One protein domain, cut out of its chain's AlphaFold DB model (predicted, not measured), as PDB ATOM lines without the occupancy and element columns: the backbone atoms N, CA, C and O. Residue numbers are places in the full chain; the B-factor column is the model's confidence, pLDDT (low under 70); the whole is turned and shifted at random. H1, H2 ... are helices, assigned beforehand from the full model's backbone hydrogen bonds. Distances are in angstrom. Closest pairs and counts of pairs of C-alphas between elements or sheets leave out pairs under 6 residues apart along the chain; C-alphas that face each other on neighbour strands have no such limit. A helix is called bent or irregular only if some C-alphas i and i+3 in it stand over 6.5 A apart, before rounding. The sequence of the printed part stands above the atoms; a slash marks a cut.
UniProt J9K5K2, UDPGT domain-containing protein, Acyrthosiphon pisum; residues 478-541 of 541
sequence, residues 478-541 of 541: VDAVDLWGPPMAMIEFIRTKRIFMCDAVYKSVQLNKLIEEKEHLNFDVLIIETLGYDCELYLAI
ATOM      1  N   VAL A 478     -16.601  63.029  24.439       81.62
ATOM      2  CA  VAL A 478     -15.194  63.036  24.010       81.62
ATOM      3  C   VAL A 478     -14.971  61.934  22.987       81.62
ATOM      4  O   VAL A 478     -14.525  62.226  21.887       81.62
ATOM      5  N   ASP A 479     -15.407  60.713  23.288       78.25
ATOM      6  CA  ASP A 479     -15.285  59.580  22.372       78.25
ATOM      7  C   ASP A 479     -16.071  59.824  21.072       78.25
ATOM      8  O   ASP A 479     -15.611  59.474  19.988       78.25
ATOM      9  N   ALA A 480     -17.249  60.458  21.156       79.38
ATOM     10  CA  ALA A 480     -18.043  60.802  19.978       79.38
ATOM     11  C   ALA A 480     -17.328  61.841  19.103       79.38
ATOM     12  O   ALA A 480     -17.284  61.696  17.883       79.38
ATOM     13  N   VAL A 481     -16.737  62.870  19.716       81.88
ATOM     14  CA  VAL A 481     -15.953  63.882  19.000       81.88
ATOM     15  C   VAL A 481     -14.675  63.281  18.422       81.88
ATOM     16  O   VAL A 481     -14.348  63.595  17.286       81.88
ATOM     17  N   ASP A 482     -13.983  62.394  19.129       77.88
ATOM     18  CA  ASP A 482     -12.753  61.769  18.633       77.88
ATOM     19  C   ASP A 482     -13.024  60.809  17.469       77.88
ATOM     20  O   ASP A 482     -12.252  60.750  16.510       77.88
ATOM     21  N   LEU A 483     -14.144  60.086  17.522       74.06
ATOM     22  CA  LEU A 483     -14.512  59.112  16.502       74.06
ATOM     23  C   LEU A 483     -15.190  59.763  15.275       74.06
ATOM     24  O   LEU A 483     -14.967  59.304  14.157       74.06
ATOM     25  N   TRP A 484     -15.981  60.832  15.455       78.81
ATOM     26  CA  TRP A 484     -16.824  61.427  14.395       78.81
ATOM     27  C   TRP A 484     -16.408  62.854  14.004       78.81
ATOM     28  O   TRP A 484     -16.846  63.363  12.975       78.81
ATOM     29  N   GLY A 485     -15.585  63.525  14.810       76.62
ATOM     30  CA  GLY A 485     -15.147  64.903  14.575       76.62
ATOM     31  C   GLY A 485     -14.067  65.020  13.495       76.62
ATOM     32  O   GLY A 485     -14.249  65.790  12.549       76.62
ATOM     33  N   PRO A 486     -12.939  64.284  13.583       85.62
ATOM     34  CA  PRO A 486     -11.920  64.293  12.543       85.62
ATOM     35  C   PRO A 486     -12.419  63.594  11.266       85.62
ATOM     36  O   PRO A 486     -12.773  62.413  11.322       85.62
ATOM     37  N   PRO A 487     -12.345  64.237  10.081       77.50
ATOM     38  CA  PRO A 487     -12.772  63.616   8.825       77.50
ATOM     39  C   PRO A 487     -12.077  62.279   8.537       77.50
ATOM     40  O   PRO A 487     -12.707  61.347   8.049       77.50
ATOM     41  N   MET A 488     -10.789  62.153   8.884       80.56
ATOM     42  CA  MET A 488     -10.035  60.907   8.694       80.56
ATOM     43  C   MET A 488     -10.486  59.787   9.634       80.56
ATOM     44  O   MET A 488     -10.557  58.643   9.199       80.56
ATOM     45  N   ALA A 489     -10.824  60.102  10.888       77.12
ATOM     46  CA  ALA A 489     -11.355  59.114  11.825       77.12
ATOM     47  C   ALA A 489     -12.719  58.594  11.349       77.12
ATOM     48  O   ALA A 489     -12.937  57.385  11.338       77.12
ATOM     49  N   MET A 490     -13.578  59.486  10.841       79.50
ATOM     50  CA  MET A 490     -14.866  59.109  10.262       79.50
ATOM     51  C   MET A 490     -14.709  58.257   8.994       79.50
ATOM     52  O   MET A 490     -15.373  57.233   8.857       79.50
ATOM     53  N   ILE A 491     -13.804  58.620   8.076       80.38
ATOM     54  CA  ILE A 491     -13.518  57.814   6.875       80.38
ATOM     55  C   ILE A 491     -13.001  56.425   7.267       80.38
ATOM     56  O   ILE A 491     -13.450  55.424   6.710       80.38
ATOM     57  N   GLU A 492     -12.082  56.344   8.229       79.69
ATOM     58  CA  GLU A 492     -11.559  55.075   8.738       79.69
ATOM     59  C   GLU A 492     -12.639  54.236   9.425       79.69
ATOM     60  O   GLU A 492     -12.728  53.029   9.192       79.69
ATOM     61  N   PHE A 493     -13.514  54.860  10.213       78.88
ATOM     62  CA  PHE A 493     -14.670  54.202  10.811       78.88
ATOM     63  C   PHE A 493     -15.602  53.629   9.737       78.88
ATOM     64  O   PHE A 493     -15.877  52.430   9.747       78.88
ATOM     65  N   ILE A 494     -16.014  54.439   8.755       79.75
ATOM     66  CA  ILE A 494     -16.861  53.989   7.643       79.75
ATOM     67  C   ILE A 494     -16.180  52.830   6.904       79.75
ATOM     68  O   ILE A 494     -16.800  51.788   6.691       79.75
ATOM     69  N   ARG A 495     -14.891  52.968   6.565       81.38
ATOM     70  CA  ARG A 495     -14.105  51.951   5.853       81.38
ATOM     71  C   ARG A 495     -14.034  50.630   6.617       81.38
ATOM     72  O   ARG A 495     -14.254  49.577   6.027       81.38
ATOM     73  N   THR A 496     -13.714  50.680   7.907       80.31
ATOM     74  CA  THR A 496     -13.535  49.483   8.747       80.31
ATOM     75  C   THR A 496     -14.856  48.803   9.080       80.31
ATOM     76  O   THR A 496     -14.905  47.577   9.180       80.31
ATOM     77  N   LYS A 497     -15.942  49.568   9.215       77.31
ATOM     78  CA  LYS A 497     -17.273  49.032   9.512       77.31
ATOM     79  C   LYS A 497     -18.052  48.598   8.276       77.31
ATOM     80  O   LYS A 497     -18.973  47.807   8.431       77.31
ATOM     81  N   ARG A 498     -17.643  48.992   7.062       80.00
ATOM     82  CA  ARG A 498     -18.304  48.621   5.797       80.00
ATOM     83  C   ARG A 498     -18.635  47.133   5.688       80.00
ATOM     84  O   ARG A 498     -19.770  46.793   5.394       80.00
ATOM     85  N   ILE A 499     -17.657  46.253   5.921       79.19
ATOM     86  CA  ILE A 499     -17.858  44.797   5.789       79.19
ATOM     87  C   ILE A 499     -18.884  44.302   6.807       79.19
ATOM     88  O   ILE A 499     -19.765  43.530   6.460       79.19
ATOM     89  N   PHE A 500     -18.792  44.782   8.047       76.19
ATOM     90  CA  PHE A 500     -19.717  44.410   9.112       76.19
ATOM     91  C   PHE A 500     -21.154  44.870   8.810       76.19
ATOM     92  O   PHE A 500     -22.085  44.086   8.964       76.19
ATOM     93  N   MET A 501     -21.321  46.102   8.319       75.69
ATOM     94  CA  MET A 501     -22.624  46.648   7.919       75.69
ATOM     95  C   MET A 501     -23.205  45.883   6.719       75.69
ATOM     96  O   MET A 501     -24.379  45.525   6.731       75.69
ATOM     97  N   CYS A 502     -22.379  45.553   5.717       78.38
ATOM     98  CA  CYS A 502     -22.808  44.708   4.603       78.38
ATOM     99  C   CYS A 502     -23.235  43.315   5.074       78.38
ATOM    100  O   CYS A 502     -24.273  42.820   4.648       78.38
ATOM    101  N   ASP A 503     -22.454  42.681   5.947       80.25
ATOM    102  CA  ASP A 503     -22.753  41.352   6.476       80.25
ATOM    103  C   ASP A 503     -24.111  41.310   7.180       80.25
ATOM    104  O   ASP A 503     -24.841  40.340   7.003       80.25
ATOM    105  N   ALA A 504     -24.461  42.345   7.947       76.75
ATOM    106  CA  ALA A 504     -25.761  42.445   8.607       76.75
ATOM    107  C   ALA A 504     -26.921  42.491   7.597       76.75
ATOM    108  O   ALA A 504     -27.914  41.786   7.772       76.75
ATOM    109  N   VAL A 505     -26.765  43.225   6.489       77.19
ATOM    110  CA  VAL A 505     -27.746  43.243   5.391       77.19
ATOM    111  C   VAL A 505     -27.849  41.867   4.728       77.19
ATOM    112  O   VAL A 505     -28.934  41.295   4.675       77.19
ATOM    113  N   TYR A 506     -26.728  41.291   4.275       78.94
ATOM    114  CA  TYR A 506     -26.719  39.996   3.578       78.94
ATOM    115  C   TYR A 506     -27.220  38.839   4.451       78.94
ATOM    116  O   TYR A 506     -27.788  37.872   3.944       78.94
ATOM    117  N   LYS A 507     -26.991  38.900   5.767       80.19
ATOM    118  CA  LYS A 507     -27.395  37.859   6.723       80.19
ATOM    119  C   LYS A 507     -28.772  38.111   7.332       80.19
ATOM    120  O   LYS A 507     -29.217  37.280   8.125       80.19
ATOM    121  N   SER A 508     -29.456  39.198   6.970       79.38
ATOM    122  CA  SER A 508     -30.788  39.488   7.494       79.38
ATOM    123  C   SER A 508     -31.759  38.370   7.107       79.38
ATOM    124  O   SER A 508     -32.070  38.148   5.937       79.38
ATOM    125  N   VAL A 509     -32.246  37.644   8.115       80.75
ATOM    126  CA  VAL A 509     -33.175  36.517   7.930       80.75
ATOM    127  C   VAL A 509     -34.498  37.003   7.344       80.75
ATOM    128  O   VAL A 509     -35.072  36.341   6.485       80.75
ATOM    129  N   GLN A 510     -34.967  38.172   7.784       75.69
ATOM    130  CA  GLN A 510     -36.203  38.774   7.291       75.69
ATOM    131  C   GLN A 510     -36.074  39.180   5.818       75.69
ATOM    132  O   GLN A 510     -36.978  38.897   5.033       75.69
ATOM    133  N   LEU A 511     -34.939  39.774   5.430       76.56
ATOM    134  CA  LEU A 511     -34.653  40.124   4.038       76.56
ATOM    135  C   LEU A 511     -34.526  38.883   3.152       76.56
ATOM    136  O   LEU A 511     -35.182  38.806   2.119       76.56
ATOM    137  N   ASN A 512     -33.744  37.889   3.575       78.75
ATOM    138  CA  ASN A 512     -33.552  36.659   2.806       78.75
ATOM    139  C   ASN A 512     -34.860  35.882   2.630       78.75
ATOM    140  O   ASN A 512     -35.142  35.418   1.531       78.75
ATOM    141  N   LYS A 513     -35.712  35.831   3.661       78.75
ATOM    142  CA  LYS A 513     -37.042  35.223   3.560       78.75
ATOM    143  C   LYS A 513     -37.925  35.929   2.524       78.75
ATOM    144  O   LYS A 513     -38.569  35.262   1.724       78.75
ATOM    145  N   LEU A 514     -37.928  37.264   2.499       75.81
ATOM    146  CA  LEU A 514     -38.685  38.025   1.499       75.81
ATOM    147  C   LEU A 514     -38.137  37.849   0.075       75.81
ATOM    148  O   LEU A 514     -38.911  37.844  -0.879       75.81
ATOM    149  N   ILE A 515     -36.820  37.680  -0.079       75.00
ATOM    150  CA  ILE A 515     -36.188  37.377  -1.373       75.00
ATOM    151  C   ILE A 515     -36.535  35.955  -1.841       75.00
ATOM    152  O   ILE A 515     -36.780  35.749  -3.026       75.00
ATOM    153  N   GLU A 516     -36.572  34.975  -0.938       77.56
ATOM    154  CA  GLU A 516     -36.947  33.589  -1.253       77.56
ATOM    155  C   GLU A 516     -38.444  33.454  -1.581       77.56
ATOM    156  O   GLU A 516     -38.818  32.703  -2.480       77.56
ATOM    157  N   GLU A 517     -39.305  34.232  -0.920       72.12
ATOM    158  CA  GLU A 517     -40.757  34.279  -1.160       72.12
ATOM    159  C   GLU A 517     -41.150  35.197  -2.345       72.12
ATOM    160  O   GLU A 517     -42.339  35.416  -2.593       72.12
ATOM    161  N   LYS A 518     -40.173  35.717  -3.109       64.25
ATOM    162  CA  LYS A 518     -40.352  36.720  -4.183       64.25
ATOM    163  C   LYS A 518     -41.359  36.317  -5.269       64.25
ATOM    164  O   LYS A 518     -41.964  37.196  -5.872       64.25
ATOM    165  N   GLU A 519     -41.597  35.023  -5.501       58.22
ATOM    166  CA  GLU A 519     -42.622  34.549  -6.453       58.22
ATOM    167  C   GLU A 519     -44.075  34.792  -5.986       58.22
ATOM    168  O   GLU A 519     -45.010  34.660  -6.779       58.22
ATOM    169  N   HIS A 520     -44.287  35.172  -4.722       56.59
ATOM    170  CA  HIS A 520     -45.614  35.371  -4.126       56.59
ATOM    171  C   HIS A 520     -45.854  36.780  -3.564       56.59
ATOM    172  O   HIS A 520     -46.952  37.063  -3.081       56.59
ATOM    173  N   LEU A 521     -44.863  37.670  -3.642       62.81
ATOM    174  CA  LEU A 521     -44.925  39.014  -3.073       62.81
ATOM    175  C   LEU A 521     -45.002  40.072  -4.182       62.81
ATOM    176  O   LEU A 521     -44.036  40.315  -4.901       62.81
ATOM    177  N   ASN A 522     -46.159  40.730  -4.298       63.09
ATOM    178  CA  ASN A 522     -46.348  41.885  -5.177       63.09
ATOM    179  C   ASN A 522     -45.998  43.168  -4.411       63.09
ATOM    180  O   ASN A 522     -46.863  43.752  -3.760       63.09
ATOM    181  N   PHE A 523     -44.736  43.598  -4.464       66.94
ATOM    182  CA  PHE A 523     -44.340  44.922  -3.978       66.94
ATOM    183  C   PHE A 523     -44.395  45.947  -5.115       66.94
ATOM    184  O   PHE A 523     -43.775  45.737  -6.157       66.94
ATOM    185  N   ASP A 524     -45.078  47.072  -4.893       67.31
ATOM    186  CA  ASP A 524     -45.126  48.177  -5.862       67.31
ATOM    187  C   ASP A 524     -43.882  49.084  -5.783       67.31
ATOM    188  O   ASP A 524     -43.471  49.674  -6.782       67.31
ATOM    189  N   VAL A 525     -43.270  49.208  -4.596       68.25
ATOM    190  CA  VAL A 525     -42.103  50.067  -4.337       68.25
ATOM    191  C   VAL A 525     -41.173  49.402  -3.322       68.25
ATOM    192  O   VAL A 525     -41.616  48.964  -2.263       68.25
ATOM    193  N   LEU A 526     -39.871  49.389  -3.622       72.12
ATOM    194  CA  LEU A 526     -38.812  49.012  -2.685       72.12
ATOM    195  C   LEU A 526     -38.037  50.269  -2.273       72.12
ATOM    196  O   LEU A 526     -37.466  50.951  -3.124       72.12
ATOM    197  N   ILE A 527     -38.018  50.572  -0.974       71.12
ATOM    198  CA  ILE A 527     -37.258  51.691  -0.403       71.12
ATOM    199  C   ILE A 527     -36.096  51.111   0.396       71.12
ATOM    200  O   ILE A 527     -36.304  50.293   1.287       71.12
ATOM    201  N   ILE A 528     -34.880  51.545   0.073       70.88
ATOM    202  CA  ILE A 528     -33.654  51.125   0.749       70.88
ATOM    203  C   ILE A 528     -32.972  52.378   1.289       70.88
ATOM    204  O   ILE A 528     -32.566  53.249   0.519       70.88
ATOM    205  N   GLU A 529     -32.840  52.468   2.609       69.88
ATOM    206  CA  GLU A 529     -32.030  53.499   3.251       69.88
ATOM    207  C   GLU A 529     -30.585  53.005   3.343       69.88
ATOM    208  O   GLU A 529     -30.243  52.178   4.186       69.88
ATOM    209  N   THR A 530     -29.725  53.486   2.445       63.91
ATOM    210  CA  THR A 530     -28.303  53.151   2.497       63.91
ATOM    211  C   THR A 530     -27.604  54.095   3.470       63.91
ATOM    212  O   THR A 530     -27.609  55.315   3.304       63.91
ATOM    213  N   LEU A 531     -26.927  53.550   4.484       64.31
ATOM    214  CA  LEU A 531     -26.074  54.328   5.400       64.31
ATOM    215  C   LEU A 531     -24.744  54.755   4.732       64.31
ATOM    216  O   LEU A 531     -23.701  54.825   5.378       64.31
ATOM    217  N   GLY A 532     -24.767  55.015   3.420       63.34
ATOM    218  CA  GLY A 532     -23.587  55.324   2.608       63.34
ATOM    219  C   GLY A 532     -22.756  54.105   2.198       63.34
ATOM    220  O   GLY A 532     -21.607  54.266   1.784       63.34
ATOM    221  N   TYR A 533     -23.310  52.897   2.315       74.06
ATOM    222  CA  TYR A 533     -22.685  51.665   1.843       74.06
ATOM    223  C   TYR A 533     -23.364  51.152   0.569       74.06
ATOM    224  O   TYR A 533     -24.536  51.408   0.326       74.06
ATOM    225  N   ASP A 534     -22.600  50.432  -0.252       72.81
ATOM    226  CA  ASP A 534     -23.048  49.889  -1.544       72.81
ATOM    227  C   ASP A 534     -23.623  48.460  -1.416       72.81
ATOM    228  O   ASP A 534     -23.709  47.728  -2.404       72.81
ATOM    229  N   CYS A 535     -23.905  48.000  -0.193       76.88
ATOM    230  CA  CYS A 535     -24.146  46.588   0.115       76.88
ATOM    231  C   CYS A 535     -25.462  46.082  -0.475       76.88
ATOM    232  O   CYS A 535     -25.584  44.903  -0.766       76.88
ATOM    233  N   GLU A 536     -26.424  46.978  -0.648       74.25
ATOM    234  CA  GLU A 536     -27.811  46.720  -1.000       74.25
ATOM    235  C   GLU A 536     -28.052  46.804  -2.517       74.25
ATOM    236  O   GLU A 536     -29.131  46.463  -2.991       74.25
ATOM    237  N   LEU A 537     -27.054  47.227  -3.309       71.88
ATOM    238  CA  LEU A 537     -27.191  47.411  -4.763       71.88
ATOM    239  C   LEU A 537     -27.575  46.124  -5.508       71.88
ATOM    240  O   LEU A 537     -28.218  46.203  -6.552       71.88
ATOM    241  N   TYR A 538     -27.215  44.944  -4.988       74.56
ATOM    242  CA  TYR A 538     -27.603  43.666  -5.600       74.56
ATOM    243  C   TYR A 538     -29.114  43.402  -5.523       74.56
ATOM    244  O   TYR A 538     -29.619  42.617  -6.316       74.56
ATOM    245  N   LEU A 539     -29.832  44.057  -4.601       70.56
ATOM    246  CA  LEU A 539     -31.287  43.947  -4.473       70.56
ATOM    247  C   LEU A 539     -32.027  44.647  -5.620       70.56
ATOM    248  O   LEU A 539     -33.205  44.378  -5.843       70.56
ATOM    249  N   ALA A 540     -31.348  45.554  -6.330       65.50
ATOM    250  CA  ALA A 540     -31.906  46.309  -7.449       65.50
ATOM    251  C   ALA A 540     -31.779  45.590  -8.811       65.50
ATOM    252  O   ALA A 540     -32.215  46.147  -9.820       65.50
ATOM    253  N   ILE A 541     -31.172  44.396  -8.850       60.12
ATOM    254  CA  ILE A 541     -31.005  43.533 -10.037       60.12
ATOM    255  C   ILE A 541     -32.043  42.408  -9.980       60.12
ATOM    256  O   ILE A 541     -32.641  42.114 -11.040       60.12
TER     257      ILE A 541
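Overview. This is residues 478 to 541 of the 541 residues of the protein "UDPGT domain-containing protein" of Acyrthosiphon pisum (UniProt J9K5K2). Picture a broken line of helices, H1, H2 and H3 one after another, with a corner between H1 and H2a and a bend within H2, from whose far end a long unnamed stretch, residues 517 to 536, folds back toward the middle and ends in the short H4. Of that return path, residues 517 to 525 stick out with residue 516 of H3, and few contacts join the helices. The printed part has 64 residues with four named helices, H1 H2 H3 H4 in that order, and no named strand; its class is all helix. It is only just loose, close to extended, with a radius of gyration of the C-alphas of 15.8 A and spans of 49 by 20 by 20 A.

Along the chain. Find C-alpha 478 at (-15.194, 63.036, 24.010); there H1 begins, residues 478 to 484, 9.9 A long. Next comes H2, residues 487 to 506, assigned as one helix by its hydrogen bonds but bent: C-alphas 496 and 499 are 7.0 A apart. Read it as two arms, H2a, residues 487 to 496, 14.2 A long, and H2b, residues 499 to 506, 10.3 A long and starting at (-17.858, 44.797, 5.789). Go on to H3, residues 509 to 516, 10.4 A long. Last is H4, residues 537 to 540, 5.5 A long, ending at C-alpha 540 at (-31.906, 46.309, -7.449).

Arrangement. Look first at Trp 484 and Met 490, the closest C-alphas of H1 and H2a at 5.1 A. These two touch only at the corner by their link, and their lines are only just about perpendicular, at 73 degrees. At the bend, the lines of H2a and H2b stand at a steep tilt of 51 degrees. Further on, H2b and H3 are close but not clearly touching: their closest C-alphas, Tyr 506 and Asn 512, are 7.6 A apart. They run the same way at a steep tilt of 53 degrees. H4 is apart from H1, H2a, H2b and H3. In the backbone, every O i to N i+4 pair is within hydrogen-bond range in H1, H2a, H2b and H3; H4 is too short for such a pair, and its one O i to N i+3 pair is within range.

Size, cuts and confidence. The two C-alphas farthest apart are those of Val 478 and Glu 519, at 49.9 A. Residues 516 to 525 stand free; without them the body spans 41 by 19 by 17 A. The printed part has no cut and ends at residue 541, the chain's last. The links H1 to H2 and H2 to H3 are tight, and H3 to H4 is long, with 20 residues. The mean pLDDT of the printed part is 74.4; it is under 70 at residues 518 to 525, 529 to 532 and 540 to 541.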